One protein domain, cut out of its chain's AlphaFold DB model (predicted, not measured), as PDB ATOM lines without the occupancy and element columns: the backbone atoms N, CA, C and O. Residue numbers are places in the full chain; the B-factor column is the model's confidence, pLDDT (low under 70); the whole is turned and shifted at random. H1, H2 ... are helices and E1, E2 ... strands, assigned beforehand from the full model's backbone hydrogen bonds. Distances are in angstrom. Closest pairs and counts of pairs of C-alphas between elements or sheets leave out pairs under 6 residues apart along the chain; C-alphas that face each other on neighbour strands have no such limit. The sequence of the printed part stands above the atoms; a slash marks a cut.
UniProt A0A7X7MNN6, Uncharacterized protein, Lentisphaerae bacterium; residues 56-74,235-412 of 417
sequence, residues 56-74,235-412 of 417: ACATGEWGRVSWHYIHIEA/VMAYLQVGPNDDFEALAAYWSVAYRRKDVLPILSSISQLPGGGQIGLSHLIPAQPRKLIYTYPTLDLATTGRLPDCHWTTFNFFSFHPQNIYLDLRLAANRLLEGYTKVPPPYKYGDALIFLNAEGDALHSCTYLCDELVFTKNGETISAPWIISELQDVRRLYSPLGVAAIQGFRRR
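Overview. This is residues 56 to 74 and 235 to 412 of the 417 residues of an uncharacterized protein of Lentisphaerae bacterium (UniProt A0A7X7MNN6). A strongly twisted six-stranded sheet, E4 E9 E5 E6 E7 E8, has H7 over one face and H4 and H6 over the other; past its E8 edge a smaller lobe holds the sheet E1 E2 E3 with H2 on it and H1 next to H2. The two sheets are only partly face to face, meeting where E2 comes to E8. The printed part has 197 residues with seven named helices and nine named strands, in the order E1 E2 H1 H2 E3 H3 H4 H5 H6 E4 E5 E6 E7 E8 H7 E9. Both sheets are antiparallel, the class is mixed, and the whole is compact, with a radius of gyration of the C-alphas of 16.8 A and spans of 51 by 36 by 30 A.

Arrangement. The large sheet runs E4, residues 340 to 343, E9, 405 to 411, E5, 352 to 356, E6, 362 to 370, E7, 373 to 377, E8, 386 to 390. E5 E6 E7 E8 form a meander, each strand the antiparallel neighbour of the one before. Within hydrogen-bond range are N 341 and O 410, 2.8 A, N 352 and O 409, 2.8 A, N 353 and O 366, 2.8 A, N 367 and O 375, 2.9 A, and N 374 and O 389, 2.9 A. H7, residues 391 to 401, has a height over the sheet of 8.8 A and runs along E6, at 3 degrees on the local plane. H4, residues 310 to 315, and H6, 329 to 339, are on the opposite face, giving three layers, helices on both faces of a sheet. H4 touches H6, closest C-alphas His 311 and Ala 332, 7.4 A, and H5, residues 324 to 327, closest C-alphas Trp 312 and Tyr 326, 4.7 A. H3, residues 287 to 292, is on the sheet, closest to E8 at the C-alphas of Leu 292 and Trp 386, 6.0 A. The small sheet runs E1, residues 64 to 72, E2, 235 to 241, E3, 277 to 280, with N 66 and O 238 at 2.9 A and N 239 and O 279 at 2.8 A. The sheets form a sandwich, two sheets face to face, with 20 pairs of C-alphas within 10 A; the closest C-alphas of E2 and E8 are Val 235 and Ile 388, 5.2 A. H2, residues 260 to 271, is on the small sheet, making two layers, helices on one face. H1, residues 247 to 254, touches H2 at a steep tilt of 46 degrees, opposite ways, closest C-alphas Ala 251 and Leu 264, 6.3 A. Every O i to N i+4 pair is within hydrogen-bond range in H1, H3, H4 and H6, against 6 of 8 in H2 and 5 of 7 in H7; H5 is too short for one.

Along the chain. E1 spans 25.1 A from C-alpha 64 at (59.890, 38.783, 46.736), E6 22.2 A, E9 19.6 A to C-alpha 411 at (36.383, 32.765, 52.393), and H7 15.9 A.

Size, cuts and confidence. The two C-alphas farthest apart, Pro 274 and Glu 359, are 54.4 A apart. Residues 75 to 234 are not printed, and C-alphas 74 and 235 are 16.3 A apart across this cut. The link from H3 to H4 is long, 17 residues. Residues 258, 260 and 261 have pLDDT under 70.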
ATOM      1  N   ALA A  56      59.170  47.062  43.558       95.12
ATOM      2  CA  ALA A  56      59.261  45.873  44.388       95.12
ATOM      3  C   ALA A  56      58.247  45.993  45.518       95.12
ATOM      4  O   ALA A  56      58.215  47.017  46.198       95.12
ATOM      5  N   CYS A  57      57.458  44.941  45.712       95.25
ATOM      6  CA  CYS A  57      56.621  44.814  46.890       95.25
ATOM      7  C   CYS A  57      57.496  44.728  48.145       95.25
ATOM      8  O   CYS A  57      58.619  44.207  48.106       95.25
ATOM      9  N   ALA A  58      56.952  45.167  49.275       93.00
ATOM     10  CA  ALA A  58      57.534  44.886  50.575       93.00
ATOM     11  C   ALA A  58      57.683  43.367  50.778       93.00
ATOM     12  O   ALA A  58      56.877  42.568  50.293       93.00
ATOM     13  N   THR A  59      58.724  42.952  51.501       83.50
ATOM     14  CA  THR A  59      58.920  41.536  51.827       83.50
ATOM     15  C   THR A  59      57.809  41.068  52.765       83.50
ATOM     16  O   THR A  59      57.619  41.636  53.839       83.50
ATOM     17  N   GLY A  60      57.112  40.000  52.382       90.19
ATOM     18  CA  GLY A  60      56.074  39.365  53.191       90.19
ATOM     19  C   GLY A  60      55.993  37.865  52.927       90.19
ATOM     20  O   GLY A  60      56.847  37.294  52.252       90.19
ATOM     21  N   GLU A  61      54.939  37.218  53.427       92.38
ATOM     22  CA  GLU A  61      54.702  35.774  53.226       92.38
ATOM     23  C   GLU A  61      54.563  35.379  51.744       92.38
ATOM     24  O   GLU A  61      54.782  34.228  51.382       92.38
ATOM     25  N   TRP A  62      54.229  36.339  50.880       93.94
ATOM     26  CA  TRP A  62      54.183  36.170  49.426       93.94
ATOM     27  C   TRP A  62      55.562  36.038  48.770       93.94
ATOM     28  O   TRP A  62      55.628  35.678  47.593       93.94
ATOM     29  N   GLY A  63      56.649  36.325  49.491       93.81
ATOM     30  CA  GLY A  63      58.011  36.322  48.966       93.81
ATOM     31  C   GLY A  63      58.457  37.664  48.398       93.81
ATOM     32  O   GLY A  63      57.954  38.725  48.761       93.81
ATOM     33  N   ARG A  64      59.436  37.611  47.490       94.50
ATOM     34  CA  ARG A  64      59.890  38.783  46.736       94.50
ATOM     35  C   ARG A  64      59.078  38.884  45.457       94.50
ATOM     36  O   ARG A  64      59.158  37.991  44.621       94.50
ATOM     37  N   VAL A  65      58.317  39.962  45.323       96.19
ATOM     38  CA  VAL A  65      57.535  40.253  44.121       96.19
ATOM     39  C   VAL A  65      58.016  41.570  43.536       96.19
ATOM     40  O   VAL A  65      58.114  42.573  44.239       96.19
ATOM     41  N   SER A  66      58.309  41.569  42.241       96.50
ATOM     42  CA  SER A  66      58.610  42.775  41.471       96.50
ATOM     43  C   SER A  66      57.550  43.006  40.410       96.50
ATOM     44  O   SER A  66      57.051  42.043  39.821       96.50
ATOM     45  N   TRP A  67      57.274  44.255  40.075       97.00
ATOM     46  CA  TRP A  67      56.247  44.578  39.099       97.00
ATOM     47  C   TRP A  67      56.569  45.838  38.293       97.00
ATOM     48  O   TRP A  67      57.456  46.613  38.642       97.00
ATOM     49  N   HIS A  68      55.888  46.018  37.166       95.44
ATOM     50  CA  HIS A  68      55.928  47.245  36.368       95.44
ATOM     51  C   HIS A  68      54.573  47.489  35.707       95.44
ATOM     52  O   HIS A  68      53.780  46.558  35.536       95.44
ATOM     53  N   TYR A  69      54.313  48.734  35.315       94.88
ATOM     54  CA  TYR A  69      53.101  49.054  34.574       94.88
ATOM     55  C   TYR A  69      53.181  48.602  33.123       94.88
ATOM     56  O   TYR A  69      54.215  48.700  32.461       94.88
ATOM     57  N   ILE A  70      52.033  48.174  32.627       94.12
ATOM     58  CA  ILE A  70      51.726  48.014  31.216       94.12
ATOM     59  C   ILE A  70      50.428  48.767  30.928       94.12
ATOM     60  O   ILE A  70      49.644  49.055  31.836       94.12
ATOM     61  N   HIS A  71      50.149  49.011  29.657       94.31
ATOM     62  CA  HIS A  71      48.855  49.519  29.226       94.31
ATOM     63  C   HIS A  71      48.259  48.561  28.211       94.31
ATOM     64  O   HIS A  71      48.933  48.161  27.261       94.31
ATOM     65  N   ILE A  72      46.994  48.217  28.411       94.81
ATOM     66  CA  ILE A  72      46.223  47.379  27.495       94.81
ATOM     67  C   ILE A  72      45.049  48.178  26.941       94.81
ATOM     68  O   ILE A  72      44.530  49.076  27.605       94.81
ATOM     69  N   GLU A  73      44.664  47.869  25.709       94.75
ATOM     70  CA  GLU A  73      43.533  48.466  24.997       94.75
ATOM     71  C   GLU A  73      42.565  47.368  24.584       94.75
ATOM     72  O   GLU A  73      42.969  46.216  24.396       94.75
ATOM     73  N   ALA A  74      41.295  47.734  24.417       93.12
ATOM     74  CA  ALA A  74      40.300  46.818  23.900       93.12
ATOM     75  C   ALA A  74      40.741  46.312  22.516       93.12
ATOM     76  O   ALA A  74      41.229  47.100  21.699       93.12
ATOM     77  N   VAL A 235      49.145  46.221  35.985       97.44
ATOM     78  CA  VAL A 235      50.413  45.805  36.582       97.44
ATOM     79  C   VAL A 235      50.802  44.443  36.036       97.44
ATOM     80  O   VAL A 235      50.030  43.502  36.160       97.44
ATOM     81  N   MET A 236      52.013  44.308  35.501       97.38
ATOM     82  CA  MET A 236      52.630  43.010  35.239       97.38
ATOM     83  C   MET A 236      53.586  42.672  36.386       97.38
ATOM     84  O   MET A 236      54.612  43.328  36.559       97.38
ATOM     85  N   ALA A 237      53.248  41.646  37.168       97.19
ATOM     86  CA  ALA A 237      53.980  41.270  38.374       97.19
ATOM     87  C   ALA A 237      54.605  39.874  38.276       97.19
ATOM     88  O   ALA A 237      54.039  38.961  37.669       97.19
ATOM     89  N   TYR A 238      55.754  39.709  38.929       96.75
ATOM     90  CA  TYR A 238      56.568  38.499  38.924       96.75
ATOM     91  C   TYR A 238      56.996  38.145  40.345       96.75
ATOM     92  O   TYR A 238      57.492  39.012  41.060       96.75
ATOM     93  N   LEU A 239      56.829  36.881  40.725       95.81
ATOM     94  CA  LEU A 239      57.390  36.293  41.936       95.81
ATOM     95  C   LEU A 239      58.795  35.786  41.623       95.81
ATOM     96  O   LEU A 239      58.973  34.998  40.692       95.81
ATOM     97  N   GLN A 240      59.769  36.192  42.424       94.25
ATOM     98  CA  GLN A 240      61.133  35.689  42.371       94.25
ATOM     99  C   GLN A 240      61.262  34.495  43.309       94.25
ATOM    100  O   GLN A 240      60.898  34.582  44.480       94.25
ATOM    101  N   VAL A 241      61.817  33.404  42.789       92.19
ATOM    102  CA  VAL A 241      62.047  32.165  43.531       92.19
ATOM    103  C   VAL A 241      63.515  31.792  43.384       92.19
ATOM    104  O   VAL A 241      63.993  31.534  42.283       92.19
ATOM    105  N   GLY A 242      64.235  31.797  44.494       87.62
ATOM    106  CA  GLY A 242      65.644  31.454  44.589       87.62
ATOM    107  C   GLY A 242      65.892  30.235  45.478       87.62
ATOM    108  O   GLY A 242      65.015  29.828  46.239       87.62
ATOM    109  N   PRO A 243      67.110  29.673  45.427       81.44
ATOM    110  CA  PRO A 243      67.479  28.493  46.211       81.44
ATOM    111  C   PRO A 243      67.482  28.737  47.729       81.44
ATOM    112  O   PRO A 243      67.411  27.787  48.498       81.44
ATOM    113  N   ASN A 244      67.557  30.002  48.156       83.56
ATOM    114  CA  ASN A 244      67.588  30.397  49.568       83.56
ATOM    115  C   ASN A 244      66.216  30.851  50.098       83.56
ATOM    116  O   ASN A 244      66.135  31.316  51.234       83.56
ATOM    117  N   ASP A 245      65.162  30.792  49.280       87.31
ATOM    118  CA  ASP A 245      63.825  31.187  49.715       87.31
ATOM    119  C   ASP A 245      63.163  30.089  50.542       87.31
ATOM    120  O   ASP A 245      63.364  28.898  50.293       87.31
ATOM    121  N   ASP A 246      62.325  30.491  51.498       88.81
ATOM    122  CA  ASP A 246      61.462  29.561  52.221       88.81
ATOM    123  C   ASP A 246      60.363  29.047  51.284       88.81
ATOM    124  O   ASP A 246      59.291  29.638  51.124       88.81
ATOM    125  N   PHE A 247      60.671  27.938  50.620       85.88
ATOM    126  CA  PHE A 247      59.785  27.311  49.656       85.88
ATOM    127  C   PHE A 247      58.445  26.895  50.271       85.88
ATOM    128  O   PHE A 247      57.411  27.047  49.620       85.88
ATOM    129  N   GLU A 248      58.438  26.403  51.511       85.50
ATOM    130  CA  GLU A 248      57.212  25.962  52.179       85.50
ATOM    131  C   GLU A 248      56.307  27.152  52.514       85.50
ATOM    132  O   GLU A 248      55.092  27.071  52.315       85.50
ATOM    133  N   ALA A 249      56.878  28.286  52.929       89.50
ATOM    134  CA  ALA A 249      56.119  29.518  53.132       89.50
ATOM    135  C   ALA A 249      55.529  30.055  51.814       89.50
ATOM    136  O   ALA A 249      54.329  30.344  51.752       89.50
ATOM    137  N   LEU A 250      56.331  30.115  50.741       90.44
ATOM    138  CA  LEU A 250      55.860  30.536  49.412       90.44
ATOM    139  C   LEU A 250      54.735  29.631  48.910       90.44
ATOM    140  O   LEU A 250      53.697  30.099  48.436       90.44
ATOM    141  N   ALA A 251      54.932  28.322  49.036       86.44
ATOM    142  CA  ALA A 251      53.934  27.333  48.701       86.44
ATOM    143  C   ALA A 251      52.650  27.555  49.498       86.44
ATOM    144  O   ALA A 251      51.576  27.615  48.903       86.44
ATOM    145  N   ALA A 252      52.734  27.692  50.822       88.94
ATOM    146  CA  ALA A 252      51.574  27.881  51.683       88.94
ATOM    147  C   ALA A 252      50.763  29.125  51.293       88.94
ATOM    148  O   ALA A 252      49.536  29.046  51.219       88.94
ATOM    149  N   TYR A 253      51.438  30.232  50.970       92.88
ATOM    150  CA  TYR A 253      50.785  31.475  50.571       92.88
ATOM    151  C   TYR A 253      50.072  31.360  49.215       92.88
ATOM    152  O   TYR A 253      48.888  31.674  49.097       92.88
ATOM    153  N   TRP A 254      50.762  30.860  48.186       92.38
ATOM    154  CA  TRP A 254      50.232  30.827  46.817       92.38
ATOM    155  C   TRP A 254      49.319  29.622  46.520       92.38
ATOM    156  O   TRP A 254      48.684  29.574  45.463       92.38
ATOM    157  N   SER A 255      49.218  28.652  47.438       85.75
ATOM    158  CA  SER A 255      48.435  27.414  47.265       85.75
ATOM    159  C   SER A 255      47.152  27.312  48.099       85.75
ATOM    160  O   SER A 255      46.588  26.219  48.238       85.75
ATOM    161  N   VAL A 256      46.657  28.441  48.622       83.81
ATOM    162  CA  VAL A 256      45.339  28.541  49.278       83.81
ATOM    163  C   VAL A 256      44.241  27.919  48.397       83.81
ATOM    164  O   VAL A 256      44.374  27.856  47.172       83.81
ATOM    165  N   ALA A 257      43.157  27.443  49.020       77.38
ATOM    166  CA  ALA A 257      42.061  26.712  48.371       77.38
ATOM    167  C   ALA A 257      42.462  25.316  47.855       77.38
ATOM    168  O   ALA A 257      42.016  24.878  46.798       77.38
ATOM    169  N   TYR A 258      43.339  24.618  48.587       69.94
ATOM    170  CA  TYR A 258      43.820  23.266  48.253       69.94
ATOM    171  C   TYR A 258      44.551  23.163  46.901       69.94
ATOM    172  O   TYR A 258      44.730  22.073  46.357       69.94
ATOM    173  N   ARG A 259      45.071  24.285  46.389       73.06
ATOM    174  CA  ARG A 259      45.738  24.383  45.081       73.06
ATOM    175  C   ARG A 259      47.210  23.979  45.091       73.06
ATOM    176  O   ARG A 259      47.938  24.266  44.142       73.06
ATOM    177  N   ARG A 260      47.670  23.274  46.131       63.12
ATOM    178  CA  ARG A 260      49.066  22.798  46.226       63.12
ATOM    179  C   ARG A 260      49.496  22.048  44.973       63.12
ATOM    180  O   ARG A 260      50.582  22.295  44.466       63.12
ATOM    181  N   LYS A 261      48.624  21.190  44.437       63.50
ATOM    182  CA  LYS A 261      48.922  20.382  43.245       63.50
ATOM    183  C   LYS A 261      49.113  21.213  41.967       63.50
ATOM    184  O   LYS A 261      49.827  20.761  41.081       63.50
ATOM    185  N   ASP A 262      48.546  22.418  41.896       71.06
ATOM    186  CA  ASP A 262      48.618  23.274  40.705       71.06
ATOM    187  C   ASP A 262      49.884  24.139  40.667       71.06
ATOM    188  O   ASP A 262      50.372  24.481  39.591       71.06
ATOM    189  N   VAL A 263      50.376  24.556  41.838       79.50
ATOM    190  CA  VAL A 263      51.401  25.609  41.956       79.50
ATOM    191  C   VAL A 263      52.759  25.048  42.390       79.50
ATOM    192  O   VAL A 263      53.796  25.521  41.929       79.50
ATOM    193  N   LEU A 264      52.783  24.007  43.228       82.88
ATOM    194  CA  LEU A 264      54.032  23.449  43.755       82.88
ATOM    195  C   LEU A 264      55.010  22.952  42.683       82.88
ATOM    196  O   LEU A 264      56.194  23.271  42.807       82.88
ATOM    197  N   PRO A 265      54.582  22.206  41.640       88.31
ATOM    198  CA  PRO A 265      55.534  21.644  40.685       88.31
ATOM    199  C   PRO A 265      56.350  22.721  39.967       88.31
ATOM    200  O   PRO A 265      57.560  22.575  39.806       88.31
ATOM    201  N   ILE A 266      55.707  23.832  39.586       87.94
ATOM    202  CA  ILE A 266      56.394  24.911  38.876       87.94
ATOM    203  C   ILE A 266      57.303  25.718  39.803       87.94
ATOM    204  O   ILE A 266      58.438  25.995  39.430       87.94
ATOM    205  N   LEU A 267      56.866  26.029  41.030       88.56
ATOM    206  CA  LEU A 267      57.728  26.726  41.989       88.56
ATOM    207  C   LEU A 267      58.957  25.875  42.346       88.56
ATOM    208  O   LEU A 267      60.062  26.407  42.414       88.56
ATOM    209  N   SER A 268      58.776  24.561  42.531       88.00
ATOM    210  CA  SER A 268      59.868  23.630  42.848       88.00
ATOM    211  C   SER A 268      60.863  23.518  41.694       88.00
ATOM    212  O   SER A 268      62.071  23.525  41.908       88.00
ATOM    213  N   SER A 269      60.370  23.484  40.453       89.56
ATOM    214  CA  SER A 269      61.244  23.487  39.282       89.56
ATOM    215  C   SER A 269      62.069  24.774  39.175       89.56
ATOM    216  O   SER A 269      63.217  24.707  38.748       89.56
ATOM    217  N   ILE A 270      61.508  25.933  39.538       90.38
ATOM    218  CA  ILE A 270      62.218  27.219  39.471       90.38
ATOM    219  C   ILE A 270      63.256  27.336  40.593       90.38
ATOM    220  O   ILE A 270      64.362  27.808  40.338       90.38
ATOM    221  N   SER A 271      62.941  26.887  41.813       88.38
ATOM    222  CA  SER A 271      63.876  26.968  42.947       88.38
ATOM    223  C   SER A 271      65.140  26.123  42.752       88.38
ATOM    224  O   SER A 271      66.181  26.442  43.324       88.38
ATOM    225  N   GLN A 272      65.071  25.085  41.912       89.00
ATOM    226  CA  GLN A 272      66.203  24.225  41.551       89.00
ATOM    227  C   GLN A 272      67.116  24.820  40.465       89.00
ATOM    228  O   GLN A 272      68.182  24.263  40.192       89.00
ATOM    229  N   LEU A 273      66.732  25.932  39.827       89.56
ATOM    230  CA  LEU A 273      67.568  26.574  38.814       89.56
ATOM    231  C   LEU A 273      68.807  27.226  39.455       89.56
ATOM    232  O   LEU A 273      68.690  27.882  40.495       89.56
ATOM    233  N   PRO A 274      69.994  27.132  38.824       87.12
ATOM    234  CA  PRO A 274      71.166  27.884  39.260       87.12
ATOM    235  C   PRO A 274      70.883  29.396  39.254       87.12
ATOM    236  O   PRO A 274      70.663  29.986  38.200       87.12
ATOM    237  N   GLY A 275      70.880  30.023  40.435       85.56
ATOM    238  CA  GLY A 275      70.550  31.446  40.605       85.56
ATOM    239  C   GLY A 275      69.054  31.757  40.754       85.56
ATOM    240  O   GLY A 275      68.698  32.925  40.910       85.56
ATOM    241  N   GLY A 276      68.190  30.738  40.767       91.19
ATOM    242  CA  GLY A 276      66.740  30.892  40.841       91.19
ATOM    243  C   GLY A 276      66.104  31.347  39.528       91.19
ATOM    244  O   GLY A 276      66.692  31.263  38.450       91.19
ATOM    245  N   GLY A 277      64.875  31.846  39.617       92.94
ATOM    246  CA  GLY A 277      64.138  32.392  38.487       92.94
ATOM    247  C   GLY A 277      62.933  33.219  38.916       92.94
ATOM    248  O   GLY A 277      62.792  33.604  40.078       92.94
ATOM    249  N   GLN A 278      62.060  33.512  37.955       93.88
ATOM    250  CA  GLN A 278      60.835  34.265  38.199       93.88
ATOM    251  C   GLN A 278      59.636  33.638  37.492       93.88
ATOM    252  O   GLN A 278      59.775  33.055  36.416       93.88
ATOM    253  N   ILE A 279      58.452  33.809  38.072       93.88
ATOM    254  CA  ILE A 279      57.172  33.393  37.498       93.88
ATOM    255  C   ILE A 279      56.177  34.548  37.555       93.88
ATOM    256  O   ILE A 279      56.065  35.231  38.569       93.88
ATOM    257  N   GLY A 280      55.444  34.783  36.466       94.94
ATOM    258  CA  GLY A 280      54.390  35.797  36.448       94.94
ATOM    259  C   GLY A 280      53.257  35.447  37.417       94.94
ATOM    260  O   GLY A 280      52.804  34.301  37.454       94.94
ATOM    261  N   LEU A 281      52.748  36.431  38.163       95.62
ATOM    262  CA  LEU A 281      51.644  36.235  39.118       95.62
ATOM    263  C   LEU A 281      50.362  35.716  38.439       95.62
ATOM    264  O   LEU A 281      49.573  35.008  39.065       95.62
ATOM    265  N   SER A 282      50.189  35.966  37.137       92.94
ATOM    266  CA  SER A 282      49.121  35.379  36.311       92.94
ATOM    267  C   SER A 282      49.125  33.839  36.305       92.94
ATOM    268  O   SER A 282      48.078  33.213  36.140       92.94
ATOM    269  N   HIS A 283      50.271  33.197  36.544       91.19
ATOM    270  CA  HIS A 283      50.370  31.741  36.678       91.19
ATOM    271  C   HIS A 283      50.081  31.236  38.096       91.19
ATOM    272  O   HIS A 283      49.897  30.032  38.282       91.19
ATOM    273  N   LEU A 284      49.998  32.127  39.086       91.81
ATOM    274  CA  LEU A 284      49.708  31.784  40.480       91.81
ATOM    275  C   LEU A 284      48.212  31.942  40.802       91.81
ATOM    276  O   LEU A 284      47.662  31.154  41.576       91.81
ATOM    277  N   ILE A 285      47.509  32.852  40.114       92.62
ATOM    278  CA  ILE A 285      46.049  33.014  40.251       92.62
ATOM    279  C   ILE A 285      45.258  31.763  39.812       92.62
ATOM    280  O   ILE A 285      45.769  30.968  39.007       92.62
ATOM    281  N   PRO A 286      44.034  31.533  40.339       92.12
ATOM    282  CA  PRO A 286      43.204  30.376  39.989       92.12
ATOM    283  C   PRO A 286      42.835  30.278  38.511       92.12
ATOM    284  O   PRO A 286      42.952  31.237  37.753       92.12
ATOM    285  N   ALA A 287      42.392  29.090  38.089       89.19
ATOM    286  CA  ALA A 287      42.151  28.782  36.680       89.19
ATOM    287  C   ALA A 287      41.177  29.762  36.010       89.19
ATOM    288  O   ALA A 287      41.422  30.183  34.882       89.19
ATOM    289  N   GLN A 288      40.103  30.153  36.699       89.31
ATOM    290  CA  GLN A 288      39.121  31.085  36.156       89.31
ATOM    291  C   GLN A 288      39.678  32.507  35.965       89.31
ATOM    292  O   GLN A 288      39.690  32.971  34.827       89.31
ATOM    293  N   PRO A 289      40.201  33.202  36.993       93.81
ATOM    294  CA  PRO A 289      40.801  34.520  36.795       93.81
ATOM    295  C   PRO A 289      42.023  34.479  35.861       93.81
ATOM    296  O   PRO A 289      42.246  35.435  35.128       93.81
ATOM    297  N   ARG A 290      42.758  33.358  35.780       93.25
ATOM    298  CA  ARG A 290      43.832  33.160  34.788       93.25
ATOM    299  C   ARG A 290      43.343  33.186  33.340       93.25
ATOM    300  O   ARG A 290      44.082  33.642  32.480       93.25
ATOM    301  N   LYS A 291      42.126  32.708  33.061       92.31
ATOM    302  CA  LYS A 291      41.525  32.806  31.718       92.31
ATOM    303  C   LYS A 291      41.134  34.239  31.354       92.31
ATOM    304  O   LYS A 291      41.012  34.538  30.175       92.31
ATOM    305  N   LEU A 292      40.906  35.087  32.356       95.00
ATOM    306  CA  LEU A 292      40.340  36.425  32.188       95.00
ATOM    307  C   LEU A 292      41.392  37.537  32.258       95.00
ATOM    308  O   LEU A 292      41.223  38.573  31.620       95.00
ATOM    309  N   ILE A 293      42.462  37.358  33.033       96.94
ATOM    310  CA  ILE A 293      43.481  38.387  33.264       96.94
ATOM    311  C   ILE A 293      44.054  38.945  31.948       96.94
ATOM    312  O   ILE A 293      44.429  38.204  31.045       96.94
ATOM    313  N   TYR A 294      44.121  40.273  31.865       96.69
ATOM    314  CA  TYR A 294      44.525  41.072  30.701       96.69
ATOM    315  C   TYR A 294      43.678  40.866  29.443       96.69
ATOM    316  O   TYR A 294      44.128  41.152  28.333       96.69
ATOM    317  N   THR A 295      42.440  40.408  29.609       95.19
ATOM    318  CA  THR A 295      41.452  40.328  28.533       95.19
ATOM    319  C   THR A 295      40.272  41.250  28.814       95.19
ATOM    320  O   THR A 295      40.081  41.730  29.937       95.19
ATOM    321  N   TYR A 296      39.487  41.501  27.773       93.81
ATOM    322  CA  TYR A 296      38.239  42.249  27.839       93.81
ATOM    323  C   TYR A 296      37.066  41.270  27.736       93.81
ATOM    324  O   TYR A 296      37.193  40.250  27.051       93.81
ATOM    325  N   PRO A 297      35.936  41.542  28.408       91.75
ATOM    326  CA  PRO A 297      34.770  40.674  28.338       91.75
ATOM    327  C   PRO A 297      34.238  40.588  26.907       91.75
ATOM    328  O   PRO A 297      34.136  41.583  26.194       91.75
ATOM    329  N   THR A 298      33.863  39.382  26.512       88.19
ATOM    330  CA  THR A 298      33.145  39.097  25.275       88.19
ATOM    331  C   THR A 298      31.637  39.077  25.538       88.19
ATOM    332  O   THR A 298      31.191  38.868  26.669       88.19
ATOM    333  N   LEU A 299      30.827  39.323  24.504       84.94
ATOM    334  CA  LEU A 299      29.367  39.405  24.652       84.94
ATOM    335  C   LEU A 299      28.723  38.075  25.077       84.94
ATOM    336  O   LEU A 299      27.663  38.097  25.690       84.94
ATOM    337  N   ASP A 300      29.357  36.927  24.830       85.94
ATOM    338  CA  ASP A 300      28.890  35.622  25.323       85.94
ATOM    339  C   ASP A 300      28.957  35.494  26.854       85.94
ATOM    340  O   ASP A 300      28.242  34.679  27.436       85.94
ATOM    341  N   LEU A 301      29.751  36.335  27.526       85.94
ATOM    342  CA  LEU A 301      29.760  36.418  28.986       85.94
ATOM    343  C   LEU A 301      28.565  37.209  29.537       85.94
ATOM    344  O   LEU A 301      28.328  37.170  30.747       85.94
ATOM    345  N   ALA A 302      27.807  37.915  28.687       85.00
ATOM    346  CA  ALA A 302      26.622  38.657  29.097       85.00
ATOM    347  C   ALA A 302      25.482  37.688  29.450       85.00
ATOM    348  O   ALA A 302      24.678  37.283  28.611       85.00
ATOM    349  N   THR A 303      25.394  37.314  30.723       78.00
ATOM    350  CA  THR A 303      24.314  36.459  31.225       78.00
ATOM    351  C   THR A 303      23.164  37.335  31.695       78.00
ATOM    352  O   THR A 303      23.374  38.310  32.414       78.00
ATOM    353  N   THR A 304      21.926  37.007  31.310       78.81
ATOM    354  CA  THR A 304      20.725  37.795  31.676       78.81
ATOM    355  C   THR A 304      20.839  39.287  31.319       78.81
ATOM    356  O   THR A 304      20.304  40.142  32.015       78.81
ATOM    357  N   GLY A 305      21.573  39.605  30.246       80.81
ATOM    358  CA  GLY A 305      21.809  40.981  29.798       80.81
ATOM    359  C   GLY A 305      22.841  41.763  30.617       80.81
ATOM    360  O   GLY A 305      22.991  42.958  30.387       80.81
ATOM    361  N   ARG A 306      23.555  41.120  31.550       85.31
ATOM    362  CA  ARG A 306      24.581  41.757  32.384       85.31
ATOM    363  C   ARG A 306      25.942  41.135  32.147       85.31
ATOM    364  O   ARG A 306      26.091  39.912  32.140       85.31
ATOM    365  N   LEU A 307      26.936  41.989  31.956       90.62
ATOM    366  CA  LEU A 307      28.325  41.567  31.864       90.62
ATOM    367  C   LEU A 307      28.880  41.292  33.268       90.62
ATOM    368  O   LEU A 307      28.418  41.890  34.241       90.62
ATOM    369  N   PRO A 308      29.902  40.427  33.393       92.75
ATOM    370  CA  PRO A 308      30.656  40.303  34.629       92.75
ATOM    371  C   PRO A 308      31.129  41.665  35.136       92.75
ATOM    372  O   PRO A 308      31.704  42.453  34.380       92.75
ATOM    373  N   ASP A 309      30.930  41.925  36.421       92.44
ATOM    374  CA  ASP A 309      31.361  43.141  37.099       92.44
ATOM    375  C   ASP A 309      32.446  42.839  38.150       92.44
ATOM    376  O   ASP A 309      33.019  41.740  38.210       92.44
ATOM    377  N   CYS A 310      32.761  43.835  38.979       94.69
ATOM    378  CA  CYS A 310      33.761  43.706  40.032       94.69
ATOM    379  C   CYS A 310      33.382  42.679  41.118       94.69
ATOM    380  O   CYS A 310      34.264  41.978  41.625       94.69
ATOM    381  N   HIS A 311      32.091  42.543  41.437       94.00
ATOM    382  CA  HIS A 311      31.580  41.632  42.462       94.00
ATOM    383  C   HIS A 311      31.577  40.193  41.963       94.00
ATOM    384  O   HIS A 311      32.143  39.315  42.618       94.00
ATOM    385  N   TRP A 312      31.053  39.963  40.757       94.50
ATOM    386  CA  TRP A 312      31.134  38.667  40.092       94.50
ATOM    387  C   TRP A 312      32.581  38.197  39.980       94.50
ATOM    388  O   TRP A 312      32.873  37.035  40.255       94.50
ATOM    389  N   THR A 313      33.498  39.100  39.630       95.56
ATOM    390  CA  THR A 313      34.925  38.785  39.490       95.56
ATOM    391  C   THR A 313      35.545  38.385  40.825       95.56
ATOM    392  O   THR A 313      36.196  37.345  40.915       95.56
ATOM    393  N   THR A 314      35.319  39.187  41.866       95.75
ATOM    394  CA  THR A 314      35.903  38.971  43.195       95.75
ATOM    395  C   THR A 314      35.399  37.675  43.828       95.75
ATOM    396  O   THR A 314      36.193  36.861  44.299       95.75
ATOM    397  N   PHE A 315      34.086  37.434  43.804       93.75
ATOM    398  CA  PHE A 315      33.502  36.270  44.476       93.75
ATOM    399  C   PHE A 315      33.678  34.960  43.701       93.75
ATOM    400  O   PHE A 315      33.664  33.888  44.309       93.75
ATOM    401  N   ASN A 316      33.939  35.029  42.390       93.19
ATOM    402  CA  ASN A 316      34.315  33.866  41.588       93.19
ATOM    403  C   ASN A 316      35.818  33.580  41.544       93.19
ATOM    404  O   ASN A 316      36.209  32.626  40.874       93.19
ATOM    405  N   PHE A 317      36.666  34.334  42.255       94.56
ATOM    406  CA  PHE A 317      38.123  34.188  42.158       94.56
ATOM    407  C   PHE A 317      38.604  32.742  42.359       94.56
ATOM    408  O   PHE A 317      39.431  32.261  41.589       94.56
ATOM    409  N   PHE A 318      38.042  32.026  43.338       91.62
ATOM    410  CA  PHE A 318      38.349  30.614  43.600       91.62
ATOM    411  C   PHE A 318      37.315  29.623  43.052       91.62
ATOM    412  O   PHE A 318      37.484  28.417  43.209       91.62
ATOM    413  N   SER A 319      36.244  30.098  42.419       88.69
ATOM    414  CA  SER A 319      35.192  29.222  41.905       88.69
ATOM    415  C   SER A 319      35.678  28.494  40.653       88.69
ATOM    416  O   SER A 319      36.085  29.123  39.678       88.69
ATOM    417  N   PHE A 320      35.610  27.159  40.659       83.31
ATOM    418  CA  PHE A 320      35.942  26.361  39.473       83.31
ATOM    419  C   PHE A 320      34.943  26.609  38.332       83.31
ATOM    420  O   PHE A 320      35.335  26.798  37.182       83.31
ATOM    421  N   HIS A 321      33.654  26.678  38.679       86.00
ATOM    422  CA  HIS A 321      32.584  27.135  37.799       86.00
ATOM    423  C   HIS A 321      32.067  28.488  38.290       86.00
ATOM    424  O   HIS A 321      31.647  28.576  39.449       86.00
ATOM    425  N   PRO A 322      32.092  29.539  37.451       88.38
ATOM    426  CA  PRO A 322      31.564  30.833  37.842       88.38
ATOM    427  C   PRO A 322      30.084  30.760  38.198       88.38
ATOM    428  O   PRO A 322      29.272  30.196  37.466       88.38
ATOM    429  N   GLN A 323      29.738  31.363  39.323       89.56
ATOM    430  CA  GLN A 323      28.381  31.460  39.819       89.56
ATOM    431  C   GLN A 323      27.797  32.800  39.371       89.56
ATOM    432  O   GLN A 323      28.163  33.862  39.881       89.56
ATOM    433  N   ASN A 324      26.865  32.756  38.420       89.56
ATOM    434  CA  ASN A 324      26.218  33.959  37.884       89.56
ATOM    435  C   ASN A 324      25.255  34.622  38.874       89.56
ATOM    436  O   ASN A 324      24.855  35.761  38.661       89.56
ATOM    437  N   ILE A 325      24.964  33.964  40.000       87.56
ATOM    438  CA  ILE A 325      24.249  34.572  41.125       87.56
ATOM    439  C   ILE A 325      24.938  35.851  41.629       87.56
ATOM    440  O   ILE A 325      24.265  36.747  42.121       87.56
ATOM    441  N   TYR A 326      26.262  35.961  41.462       88.69
ATOM    442  CA  TYR A 326      27.027  37.140  41.865       88.69
ATOM    443  C   TYR A 326      26.853  38.351  40.943       88.69
ATOM    444  O   TYR A 326      27.359  39.418  41.275       88.69
ATOM    445  N   LEU A 327      26.151  38.213  39.810       87.62
ATOM    446  CA  LEU A 327      25.724  39.373  39.025       87.62
ATOM    447  C   LEU A 327      24.644  40.164  39.775       87.62
ATOM    448  O   LEU A 327      24.553  41.375  39.614       87.62
ATOM    449  N   ASP A 328      23.831  39.516  40.613       87.44
ATOM    450  CA  ASP A 328      22.846  40.198  41.452       87.44
ATOM    451  C   ASP A 328      23.488  40.649  42.770       87.44
ATOM    452  O   ASP A 328      23.945  39.830  43.570       87.44
ATOM    453  N   LEU A 329      23.494  41.961  43.020       82.56
ATOM    454  CA  LEU A 329      24.148  42.549  44.191       82.56
ATOM    455  C   LEU A 329      23.550  42.053  45.518       82.56
ATOM    456  O   LEU A 329      24.285  41.828  46.479       82.56
ATOM    457  N   ARG A 330      22.227  41.851  45.584       83.88
ATOM    458  CA  ARG A 330      21.554  41.389  46.808       83.88
ATOM    459  C   ARG A 330      21.911  39.938  47.094       83.88
ATOM    460  O   ARG A 330      22.236  39.592  48.230       83.88
ATOM    461  N   LEU A 331      21.887  39.092  46.066       85.12
ATOM    462  CA  LEU A 331      22.264  37.690  46.222       85.12
ATOM    463  C   LEU A 331      23.763  37.539  46.518       85.12
ATOM    464  O   LEU A 331      24.137  36.714  47.353       85.12
ATOM    465  N   ALA A 332      24.611  38.369  45.906       85.00
ATOM    466  CA  ALA A 332      26.037  38.422  46.201       85.00
ATOM    467  C   ALA A 332      26.307  38.793  47.665       85.00
ATOM    468  O   ALA A 332      27.101  38.118  48.323       85.00
ATOM    469  N   ALA A 333      25.610  39.800  48.200       84.75
ATOM    470  CA  ALA A 333      25.732  40.207  49.598       84.75
ATOM    471  C   ALA A 333      25.332  39.083  50.570       84.75
ATOM    472  O   ALA A 333      26.058  38.808  51.525       84.75
ATOM    473  N   ASN A 334      24.231  38.373  50.303       84.50
ATOM    474  CA  ASN A 334      23.817  37.235  51.132       84.50
ATOM    475  C   ASN A 334      24.877  36.125  51.132       84.50
ATOM    476  O   ASN A 334      25.302  35.657  52.189       84.50
ATOM    477  N   ARG A 335      25.388  35.763  49.949       81.44
ATOM    478  CA  ARG A 335      26.449  34.756  49.810       81.44
ATOM    479  C   ARG A 335      27.761  35.176  50.466       81.44
ATOM    480  O   ARG A 335      28.480  34.319  50.975       81.44
ATOM    481  N   LEU A 336      28.080  36.468  50.470       85.50
ATOM    482  CA  LEU A 336      29.232  37.000  51.191       85.50
ATOM    483  C   LEU A 336      29.100  36.726  52.695       85.50
ATOM    484  O   LEU A 336      30.024  36.191  53.302       85.50
ATOM    485  N   LEU A 337      27.944  37.031  53.288       85.69
ATOM    486  CA  LEU A 337      27.688  36.817  54.717       85.69
ATOM    487  C   LEU A 337      27.665  35.327  55.100       85.69
ATOM    488  O   LEU A 337      28.109  34.950  56.186       85.69
ATOM    489  N   GLU A 338      27.187  34.466  54.203       86.75
ATOM    490  CA  GLU A 338      27.148  33.013  54.401       86.75
ATOM    491  C   GLU A 338      28.499  32.329  54.172       86.75
ATOM    492  O   GLU A 338      28.805  31.345  54.843       86.75
ATOM    493  N   GLY A 339      29.324  32.831  53.255       88.56
ATOM    494  CA  GLY A 339      30.541  32.154  52.803       88.56
ATOM    495  C   GLY A 339      31.848  32.754  53.316       88.56
ATOM    496  O   GLY A 339      32.901  32.150  53.122       88.56
ATOM    497  N   TYR A 340      31.819  33.928  53.954       93.62
ATOM    498  CA  TYR A 340      33.029  34.659  54.328       93.62
ATOM    499  C   TYR A 340      32.993  35.164  55.772       93.62
ATOM    500  O   TYR A 340      31.943  35.430  56.353       93.62
ATOM    501  N   THR A 341      34.184  35.351  56.334       95.12
ATOM    502  CA  THR A 341      34.412  35.989  57.630       95.12
ATOM    503  C   THR A 341      35.032  37.364  57.407       95.12
ATOM    504  O   THR A 341      35.999  37.491  56.657       95.12
ATOM    505  N   LYS A 342      34.506  38.402  58.068       95.94
ATOM    506  CA  LYS A 342      35.126  39.736  58.068       95.94
ATOM    507  C   LYS A 342      36.509  39.668  58.716       95.94
ATOM    508  O   LYS A 342      36.648  39.111  59.801       95.94
ATOM    509  N   VAL A 343      37.514  40.257  58.074       97.06
ATOM    510  CA  VAL A 343      38.894  40.304  58.575       97.06
ATOM    511  C   VAL A 343      39.462  41.725  58.478       97.06
ATOM    512  O   VAL A 343      39.228  42.407  57.475       97.06
ATOM    513  N   PRO A 344      40.191  42.202  59.500       95.81
ATOM    514  CA  PRO A 344      41.006  43.403  59.371       95.81
ATOM    515  C   PRO A 344      42.299  43.097  58.587       95.81
ATOM    516  O   PRO A 344      42.642  41.925  58.400       95.81
ATOM    517  N   PRO A 345      43.052  44.127  58.160       93.44
ATOM    518  CA  PRO A 345      44.450  43.952  57.780       93.44
ATOM    519  C   PRO A 345      45.266  43.281  58.909       93.44
ATOM    520  O   PRO A 345      44.940  43.476  60.084       93.44
ATOM    521  N   PRO A 346      46.352  42.550  58.594       94.19
ATOM    522  CA  PRO A 346      46.882  42.298  57.253       94.19
ATOM    523  C   PRO A 346      46.050  41.272  56.466       94.19
ATOM    524  O   PRO A 346      45.654  40.224  56.984       94.19
ATOM    525  N   TYR A 347      45.812  41.577  55.189       96.38
ATOM    526  CA  TYR A 347      45.077  40.704  54.275       96.38
ATOM    527  C   TYR A 347      45.941  39.532  53.789       96.38
ATOM    528  O   TYR A 347      47.172  39.559  53.853       96.38
ATOM    529  N   LYS A 348      45.284  38.474  53.316       95.75
ATOM    530  CA  LYS A 348      45.903  37.263  52.763       95.75
ATOM    531  C   LYS A 348      45.451  37.046  51.326       95.75
ATOM    532  O   LYS A 348      44.406  37.544  50.913       95.75
ATOM    533  N   TYR A 349      46.252  36.290  50.578       96.19
ATOM    534  CA  TYR A 349      45.963  35.932  49.194       96.19
ATOM    535  C   TYR A 349      44.534  35.410  49.033       96.19
ATOM    536  O   TYR A 349      44.137  34.429  49.667       96.19
ATOM    537  N   GLY A 350      43.769  36.076  48.171       95.81
ATOM    538  CA  GLY A 350      42.393  35.716  47.889       95.81
ATOM    539  C   GLY A 350      41.336  36.353  48.792       95.81
ATOM    540  O   GLY A 350      40.152  36.123  48.552       95.81
ATOM    541  N   ASP A 351      41.718  37.142  49.802       97.50
ATOM    542  CA  ASP A 351      40.749  37.925  50.572       97.50
ATOM    543  C   ASP A 351      40.020  38.906  49.638       97.50
ATOM    544  O   ASP A 351      40.631  39.595  48.817       97.50
ATOM    545  N   ALA A 352      38.697  38.976  49.766       97.25
ATOM    546  CA  ALA A 352      37.871  39.935  49.051       97.25
ATOM    547  C   ALA A 352      37.898  41.277  49.789       97.25
ATOM    548  O   ALA A 352      37.548  41.352  50.967       97.25
ATOM    549  N   LEU A 353      38.301  42.340  49.101       98.12
ATOM    550  CA  LEU A 353      38.320  43.700  49.624       98.12
ATOM    551  C   LEU A 353      37.129  44.464  49.060       98.12
ATOM    552  O   LEU A 353      37.043  44.660  47.847       98.12
ATOM    553  N   ILE A 354      36.218  44.890  49.933       96.50
ATOM    554  CA  ILE A 354      34.995  45.606  49.561       96.50
ATOM    555  C   ILE A 354      35.136  47.079  49.938       96.50
ATOM    556  O   ILE A 354      35.415  47.405  51.093       96.50
ATOM    557  N   PHE A 355      34.933  47.957  48.961       96.44
ATOM    558  CA  PHE A 355      34.934  49.406  49.117       96.44
ATOM    559  C   PHE A 355      33.527  49.858  49.492       96.44
ATOM    560  O   PHE A 355      32.595  49.649  48.716       96.44
ATOM    561  N   LEU A 356      33.382  50.462  50.670       94.94
ATOM    562  CA  LEU A 356      32.093  50.852  51.240       94.94
ATOM    563  C   LEU A 356      31.967  52.379  51.308       94.94
ATOM    564  O   LEU A 356      32.954  53.049  51.628       94.94
ATOM    565  N   ASN A 357      30.777  52.923  51.035       94.12
ATOM    566  CA  ASN A 357      30.443  54.319  51.360       94.12
ATOM    567  C   ASN A 357      30.164  54.495  52.870       94.12
ATOM    568  O   ASN A 357      30.322  53.557  53.657       94.12
ATOM    569  N   ALA A 358      29.784  55.706  53.287       93.06
ATOM    570  CA  ALA A 358      29.468  56.007  54.686       93.06
ATOM    571  C   ALA A 358      28.203  55.279  55.181       93.06
ATOM    572  O   ALA A 358      28.084  54.980  56.368       93.06
ATOM    573  N   GLU A 359      27.289  54.965  54.266       92.31
ATOM    574  CA  GLU A 359      26.038  54.245  54.503       92.31
ATOM    575  C   GLU A 359      26.245  52.721  54.616       92.31
ATOM    576  O   GLU A 359      25.379  52.009  55.123       92.31
ATOM    577  N   GLY A 360      27.412  52.217  54.200       88.38
ATOM    578  CA  GLY A 360      27.759  50.797  54.203       88.38
ATOM    579  C   GLY A 360      27.423  50.049  52.908       88.38
ATOM    580  O   GLY A 360      27.561  48.824  52.877       88.38
ATOM    581  N   ASP A 361      27.028  50.747  51.844       89.75
ATOM    582  CA  ASP A 361      26.811  50.169  50.518       89.75
ATOM    583  C   ASP A 361      28.138  49.817  49.841       89.75
ATOM    584  O   ASP A 361      29.117  50.567  49.900       89.75
ATOM    585  N   ALA A 362      28.155  48.684  49.139       91.19
ATOM    586  CA  ALA A 362      29.301  48.252  48.350       91.19
ATOM    587  C   ALA A 362      29.382  49.023  47.024       91.19
ATOM    588  O   ALA A 362      28.514  48.899  46.165       91.19
ATOM    589  N   LEU A 363      30.459  49.792  46.857       92.00
ATOM    590  CA  LEU A 363      30.746  50.574  45.649       92.00
ATOM    591  C   LEU A 363      31.629  49.809  44.655       92.00
ATOM    592  O   LEU A 363      31.542  50.012  43.445       92.00
ATOM    593  N   HIS A 364      32.530  48.975  45.174       95.50
ATOM    594  CA  HIS A 364      33.457  48.166  44.389       95.50
ATOM    595  C   HIS A 364      33.980  46.986  45.210       95.50
ATOM    596  O   HIS A 364      33.962  47.008  46.443       95.50
ATOM    597  N   SER A 365      34.511  45.975  44.531       96.31
ATOM    598  CA  SER A 365      35.273  44.907  45.166       96.31
ATOM    599  C   SER A 365      36.433  44.432  44.304       96.31
ATOM    600  O   SER A 365      36.308  44.380  43.082       96.31
ATOM    601  N   CYS A 366      37.519  44.025  44.953       98.12
ATOM    602  CA  CYS A 366      38.671  43.396  44.313       98.12
ATOM    603  C   CYS A 366      39.225  42.260  45.183       98.12
ATOM    604  O   CYS A 366      38.900  42.155  46.367       98.12
ATOM    605  N   THR A 367      40.073  41.410  44.610       98.25
ATOM    606  CA  THR A 367      40.727  40.314  45.333       98.25
ATOM    607  C   THR A 367      42.167  40.679  45.672       98.25
ATOM    608  O   THR A 367      42.950  41.003  44.781       98.25
ATOM    609  N   TYR A 368      42.542  40.574  46.943       98.50
ATOM    610  CA  TYR A 368      43.910  40.793  47.402       98.50
ATOM    611  C   TYR A 368      44.865  39.717  46.872       98.50
ATOM    612  O   TYR A 368      44.588  38.523  47.010       98.50
ATOM    613  N   LEU A 369      45.997  40.123  46.287       97.88
ATOM    614  CA  LEU A 369      47.031  39.194  45.824       97.88
ATOM    615  C   LEU A 369      48.223  39.156  46.778       97.88
ATOM    616  O   LEU A 369      48.524  38.091  47.304       97.88
ATOM    617  N   CYS A 370      48.884  40.294  46.977       97.31
ATOM    618  CA  CYS A 370      50.043  40.458  47.856       97.31
ATOM    619  C   CYS A 370      50.395  41.940  47.996       97.31
ATOM    620  O   CYS A 370      50.206  42.690  47.043       97.31
ATOM    621  N   ASP A 371      50.965  42.341  49.133       96.38
ATOM    622  CA  ASP A 371      51.353  43.723  49.438       96.38
ATOM    623  C   ASP A 371      50.273  44.763  49.077       96.38
ATOM    624  O   ASP A 371      49.255  44.847  49.762       96.38
ATOM    625  N   GLU A 372      50.461  45.493  47.977       95.38
ATOM    626  CA  GLU A 372      49.556  46.501  47.423       95.38
ATOM    627  C   GLU A 372      48.832  46.044  46.145       95.38
ATOM    628  O   GLU A 372      48.044  46.798  45.584       95.38
ATOM    629  N   LEU A 373      49.076  44.825  45.663       98.50
ATOM    630  CA  LEU A 373      48.537  44.314  44.406       98.50
ATOM    631  C   LEU A 373      47.197  43.602  44.605       98.50
ATOM    632  O   LEU A 373      47.039  42.731  45.468       98.50
ATOM    633  N   VAL A 374      46.243  43.925  43.735       98.62
ATOM    634  CA  VAL A 374      44.902  43.337  43.707       98.62
ATOM    635  C   VAL A 374      44.520  42.892  42.301       98.62
ATOM    636  O   VAL A 374      44.917  43.506  41.314       98.62
ATOM    637  N   PHE A 375      43.715  41.840  42.203       98.56
ATOM    638  CA  PHE A 375      43.037  41.444  40.974       98.56
ATOM    639  C   PHE A 375      41.639  42.063  40.940       98.56
ATOM    640  O   PHE A 375      40.881  41.948  41.907       98.56
ATOM    641  N   THR A 376      41.282  42.722  39.841       97.94
ATOM    642  CA  THR A 376      40.006  43.434  39.732       97.94
ATOM    643  C   THR A 376      39.482  43.489  38.299       97.94
ATOM    644  O   THR A 376      40.239  43.387  37.332       97.94
ATOM    645  N   LYS A 377      38.167  43.695  38.182       95.31
ATOM    646  CA  LYS A 377      37.508  44.219  36.985       95.31
ATOM    647  C   LYS A 377      36.873  45.549  37.364       95.31
ATOM    648  O   LYS A 377      35.894  45.580  38.107       95.31
ATOM    649  N   ASN A 378      37.429  46.652  36.880       87.56
ATOM    650  CA  ASN A 378      36.996  47.998  37.259       87.56
ATOM    651  C   ASN A 378      35.707  48.407  36.521       87.56
ATOM    652  O   ASN A 378      35.740  49.203  35.585       87.56
ATOM    653  N   GLY A 379      34.574  47.835  36.941       81.75
ATOM    654  CA  GLY A 379      33.236  48.122  36.416       81.75
ATOM    655  C   GLY A 379      32.642  47.010  35.544       81.75
ATOM    656  O   GLY A 379      33.278  46.000  35.245       81.75
ATOM    657  N   GLU A 380      31.389  47.206  35.142       83.94
ATOM    658  CA  GLU A 380      30.574  46.252  34.368       83.94
ATOM    659  C   GLU A 380      30.827  46.334  32.849       83.94
ATOM    660  O   GLU A 380      30.568  45.378  32.128       83.94
ATOM    661  N   THR A 381      31.406  47.427  32.345       85.75
ATOM    662  CA  THR A 381      31.428  47.711  30.899       85.75
ATOM    663  C   THR A 381      32.282  46.741  30.079       85.75
ATOM    664  O   THR A 381      33.225  46.117  30.583       85.75
ATOM    665  N   ILE A 382      31.980  46.665  28.775       87.44
ATOM    666  CA  ILE A 382      32.756  45.870  27.815       87.44
ATOM    667  C   ILE A 382      34.184  46.410  27.622       87.44
ATOM    668  O   ILE A 382      35.112  45.674  27.310       87.44
ATOM    669  N   SER A 383      34.372  47.707  27.884       87.19
ATOM    670  CA  SER A 383      35.656  48.414  27.807       87.19
ATOM    671  C   SER A 383      36.510  48.311  29.083       87.19
ATOM    672  O   SER A 383      37.562  48.945  29.172       87.19
ATOM    673  N   ALA A 384      36.059  47.556  30.089       92.00
ATOM    674  CA  ALA A 384      36.784  47.333  31.335       92.00
ATOM    675  C   ALA A 384      37.408  45.922  31.349       92.00
ATOM    676  O   ALA A 384      36.668  44.936  31.422       92.00
ATOM    677  N   PRO A 385      38.748  45.805  31.302       95.69
ATOM    678  CA  PRO A 385      39.434  44.521  31.354       95.69
ATOM    679  C   PRO A 385      39.552  43.982  32.784       95.69
ATOM    680  O   PRO A 385      39.433  44.724  33.766       95.69
ATOM    681  N   TRP A 386      39.866  42.692  32.899       98.00
ATOM    682  CA  TRP A 386      40.395  42.122  34.140       98.00
ATOM    683  C   TRP A 386      41.890  42.387  34.236       98.00
ATOM    684  O   TRP A 386      42.636  42.057  33.318       98.00
ATOM    685  N   ILE A 387      42.355  42.948  35.347       98.06
ATOM    686  CA  ILE A 387      43.754  43.354  35.510       98.06
ATOM    687  C   ILE A 387      44.260  43.068  36.919       98.06
ATOM    688  O   ILE A 387      43.481  42.952  37.869       98.06
ATOM    689  N   ILE A 388      45.583  43.000  37.054       98.56
ATOM    690  CA  ILE A 388      46.236  43.314  38.324       98.56
ATOM    691  C   ILE A 388      46.407  44.832  38.371       98.56
ATOM    692  O   ILE A 388      46.814  45.445  37.384       98.56
ATOM    693  N   SER A 389      46.070  45.429  39.505       97.56
ATOM    694  CA  SER A 389      46.200  46.856  39.780       97.56
ATOM    695  C   SER A 389      46.816  47.042  41.159       97.56
ATOM    696  O   SER A 389      46.732  46.153  42.006       97.56
ATOM    697  N   GLU A 390      47.375  48.215  41.417       97.12
ATOM    698  CA  GLU A 390      47.615  48.639  42.791       97.12
ATOM    699  C   GLU A 390      46.286  48.955  43.486       97.12
ATOM    700  O   GLU A 390      45.364  49.522  42.888       97.12
ATOM    701  N   LEU A 391      46.207  48.642  44.776       97.06
ATOM    702  CA  LEU A 391      45.074  48.942  45.642       97.06
ATOM    703  C   LEU A 391      44.847  50.454  45.745       97.06
ATOM    704  O   LEU A 391      43.702  50.905  45.800       97.06
ATOM    705  N   GLN A 392      45.924  51.245  45.741       94.44
ATOM    706  CA  GLN A 392      45.833  52.702  45.769       94.44
ATOM    707  C   GLN A 392      45.184  53.256  44.497       94.44
ATOM    708  O   GLN A 392      44.357  54.162  44.590       94.44
ATOM    709  N   ASP A 393      45.492  52.696  43.329       94.81
ATOM    710  CA  ASP A 393      44.864  53.091  42.068       94.81
ATOM    711  C   ASP A 393      43.368  52.771  42.051       94.81
ATOM    712  O   ASP A 393      42.555  53.627  41.691       94.81
ATOM    713  N   VAL A 394      42.982  51.587  42.538       95.62
ATOM    714  CA  VAL A 394      41.565  51.229  42.713       95.62
ATOM    715  C   VAL A 394      40.884  52.202  43.684       95.62
ATOM    716  O   VAL A 394      39.808  52.725  43.398       95.62
ATOM    717  N   ARG A 395      41.530  52.540  44.807       94.12
ATOM    718  CA  ARG A 395      40.998  53.521  45.763       94.12
ATOM    719  C   ARG A 395      40.811  54.902  45.140       94.12
ATOM    720  O   ARG A 395      39.777  55.523  45.373       94.12
ATOM    721  N   ARG A 396      41.775  55.380  44.351       93.00
ATOM    722  CA  ARG A 396      41.684  56.666  43.643       93.00
ATOM    723  C   ARG A 396      40.512  56.671  42.660       93.00
ATOM    724  O   ARG A 396      39.769  57.648  42.628       93.00
ATOM    725  N   LEU A 397      40.312  55.575  41.924       91.88
ATOM    726  CA  LEU A 397      39.230  55.425  40.948       91.88
ATOM    727  C   LEU A 397      37.836  55.541  41.583       91.88
ATOM    728  O   LEU A 397      36.969  56.232  41.049       91.88
ATOM    729  N   TYR A 398      37.636  54.896  42.733       91.31
ATOM    730  CA  TYR A 398      36.334  54.837  43.401       91.31
ATOM    731  C   TYR A 398      36.125  55.919  44.470       91.31
ATOM    732  O   TYR A 398      34.991  56.156  44.879       91.31
ATOM    733  N   SER A 399      37.171  56.639  44.886       89.50
ATOM    734  CA  SER A 399      37.071  57.732  45.866       89.50
ATOM    735  C   SER A 399      35.978  58.769  45.546       89.50
ATOM    736  O   SER A 399      35.255  59.142  46.473       89.50
ATOM    737  N   PRO A 400      35.754  59.189  44.282       87.19
ATOM    738  CA  PRO A 400      34.685  60.130  43.950       87.19
ATOM    739  C   PRO A 400      33.254  59.620  44.159       87.19
ATOM    740  O   PRO A 400      32.321  60.402  43.984       87.19
ATOM    741  N   LEU A 401      33.077  58.332  44.468       86.88
ATOM    742  CA  LEU A 401      31.797  57.735  44.852       86.88
ATOM    743  C   LEU A 401      31.584  57.733  46.376       86.88
ATOM    744  O   LEU A 401      30.607  57.170  46.852       86.88
ATOM    745  N   GLY A 402      32.483  58.358  47.145       89.69
ATOM    746  CA  GLY A 402      32.332  58.501  48.594       89.69
ATOM    747  C   GLY A 402      32.823  57.298  49.396       89.69
ATOM    748  O   GLY A 402      32.268  57.015  50.451       89.69
ATOM    749  N   VAL A 403      33.857  56.591  48.919       91.31
ATOM    750  CA  VAL A 403      34.493  55.496  49.676       91.31
ATOM    751  C   VAL A 403      34.921  55.998  51.058       91.31
ATOM    752  O   VAL A 403      35.801  56.853  51.169       91.31
ATOM    753  N   ALA A 404      34.340  55.412  52.101       93.06
ATOM    754  CA  ALA A 404      34.644  55.688  53.499       93.06
ATOM    755  C   ALA A 404      35.575  54.628  54.108       93.06
ATOM    756  O   ALA A 404      36.426  54.956  54.934       93.06
ATOM    757  N   ALA A 405      35.447  53.363  53.691       94.38
ATOM    758  CA  ALA A 405      36.225  52.257  54.246       94.38
ATOM    759  C   ALA A 405      36.492  51.139  53.229       94.38
ATOM    760  O   ALA A 405      35.778  50.985  52.237       94.38
ATOM    761  N   ILE A 406      37.515  50.325  53.517       96.56
ATOM    762  CA  ILE A 406      37.779  49.051  52.840       96.56
ATOM    763  C   ILE A 406      37.641  47.935  53.878       96.56
ATOM    764  O   ILE A 406      38.392  47.893  54.854       96.56
ATOM    765  N   GLN A 407      36.691  47.026  53.669       96.62
ATOM    766  CA  GLN A 407      36.470  45.866  54.531       96.62
ATOM    767  C   GLN A 407      36.986  44.597  53.848       96.62
ATOM    768  O   GLN A 407      36.557  44.265  52.744       96.62
ATOM    769  N   GLY A 408      37.871  43.863  54.529       97.44
ATOM    770  CA  GLY A 408      38.341  42.555  54.078       97.44
ATOM    771  C   GLY A 408      37.381  41.431  54.461       97.44
ATOM    772  O   GLY A 408      36.801  41.442  55.552       97.44
ATOM    773  N   PHE A 409      37.241  40.444  53.583       96.81
ATOM    774  CA  PHE A 409      36.456  39.233  53.788       96.81
ATOM    775  C   PHE A 409      37.261  38.011  53.350       96.81
ATOM    776  O   PHE A 409      37.691  37.916  52.201       96.81
ATOM    777  N   ARG A 410      37.419  37.044  54.251       95.25
ATOM    778  CA  ARG A 410      38.123  35.786  53.995       95.25
ATOM    779  C   ARG A 410      37.133  34.649  53.801       95.25
ATOM    780  O   ARG A 410      36.264  34.449  54.649       95.25
ATOM    781  N   ARG A 411      37.267  33.898  52.706       91.75
ATOM    782  CA  ARG A 411      36.383  32.765  52.393       91.75
ATOM    783  C   ARG A 411      36.517  31.659  53.443       91.75
ATOM    784  O   ARG A 411      37.627  31.328  53.865       91.75
ATOM    785  N   ARG A 412      35.388  31.074  53.841       89.81
ATOM    786  CA  ARG A 412      35.318  29.874  54.682       89.81
ATOM    787  C   ARG A 412      35.376  28.638  53.793       89.81
ATOM    788  O   ARG A 412      34.464  28.387  53.016       89.81
TER     789      ARG A 412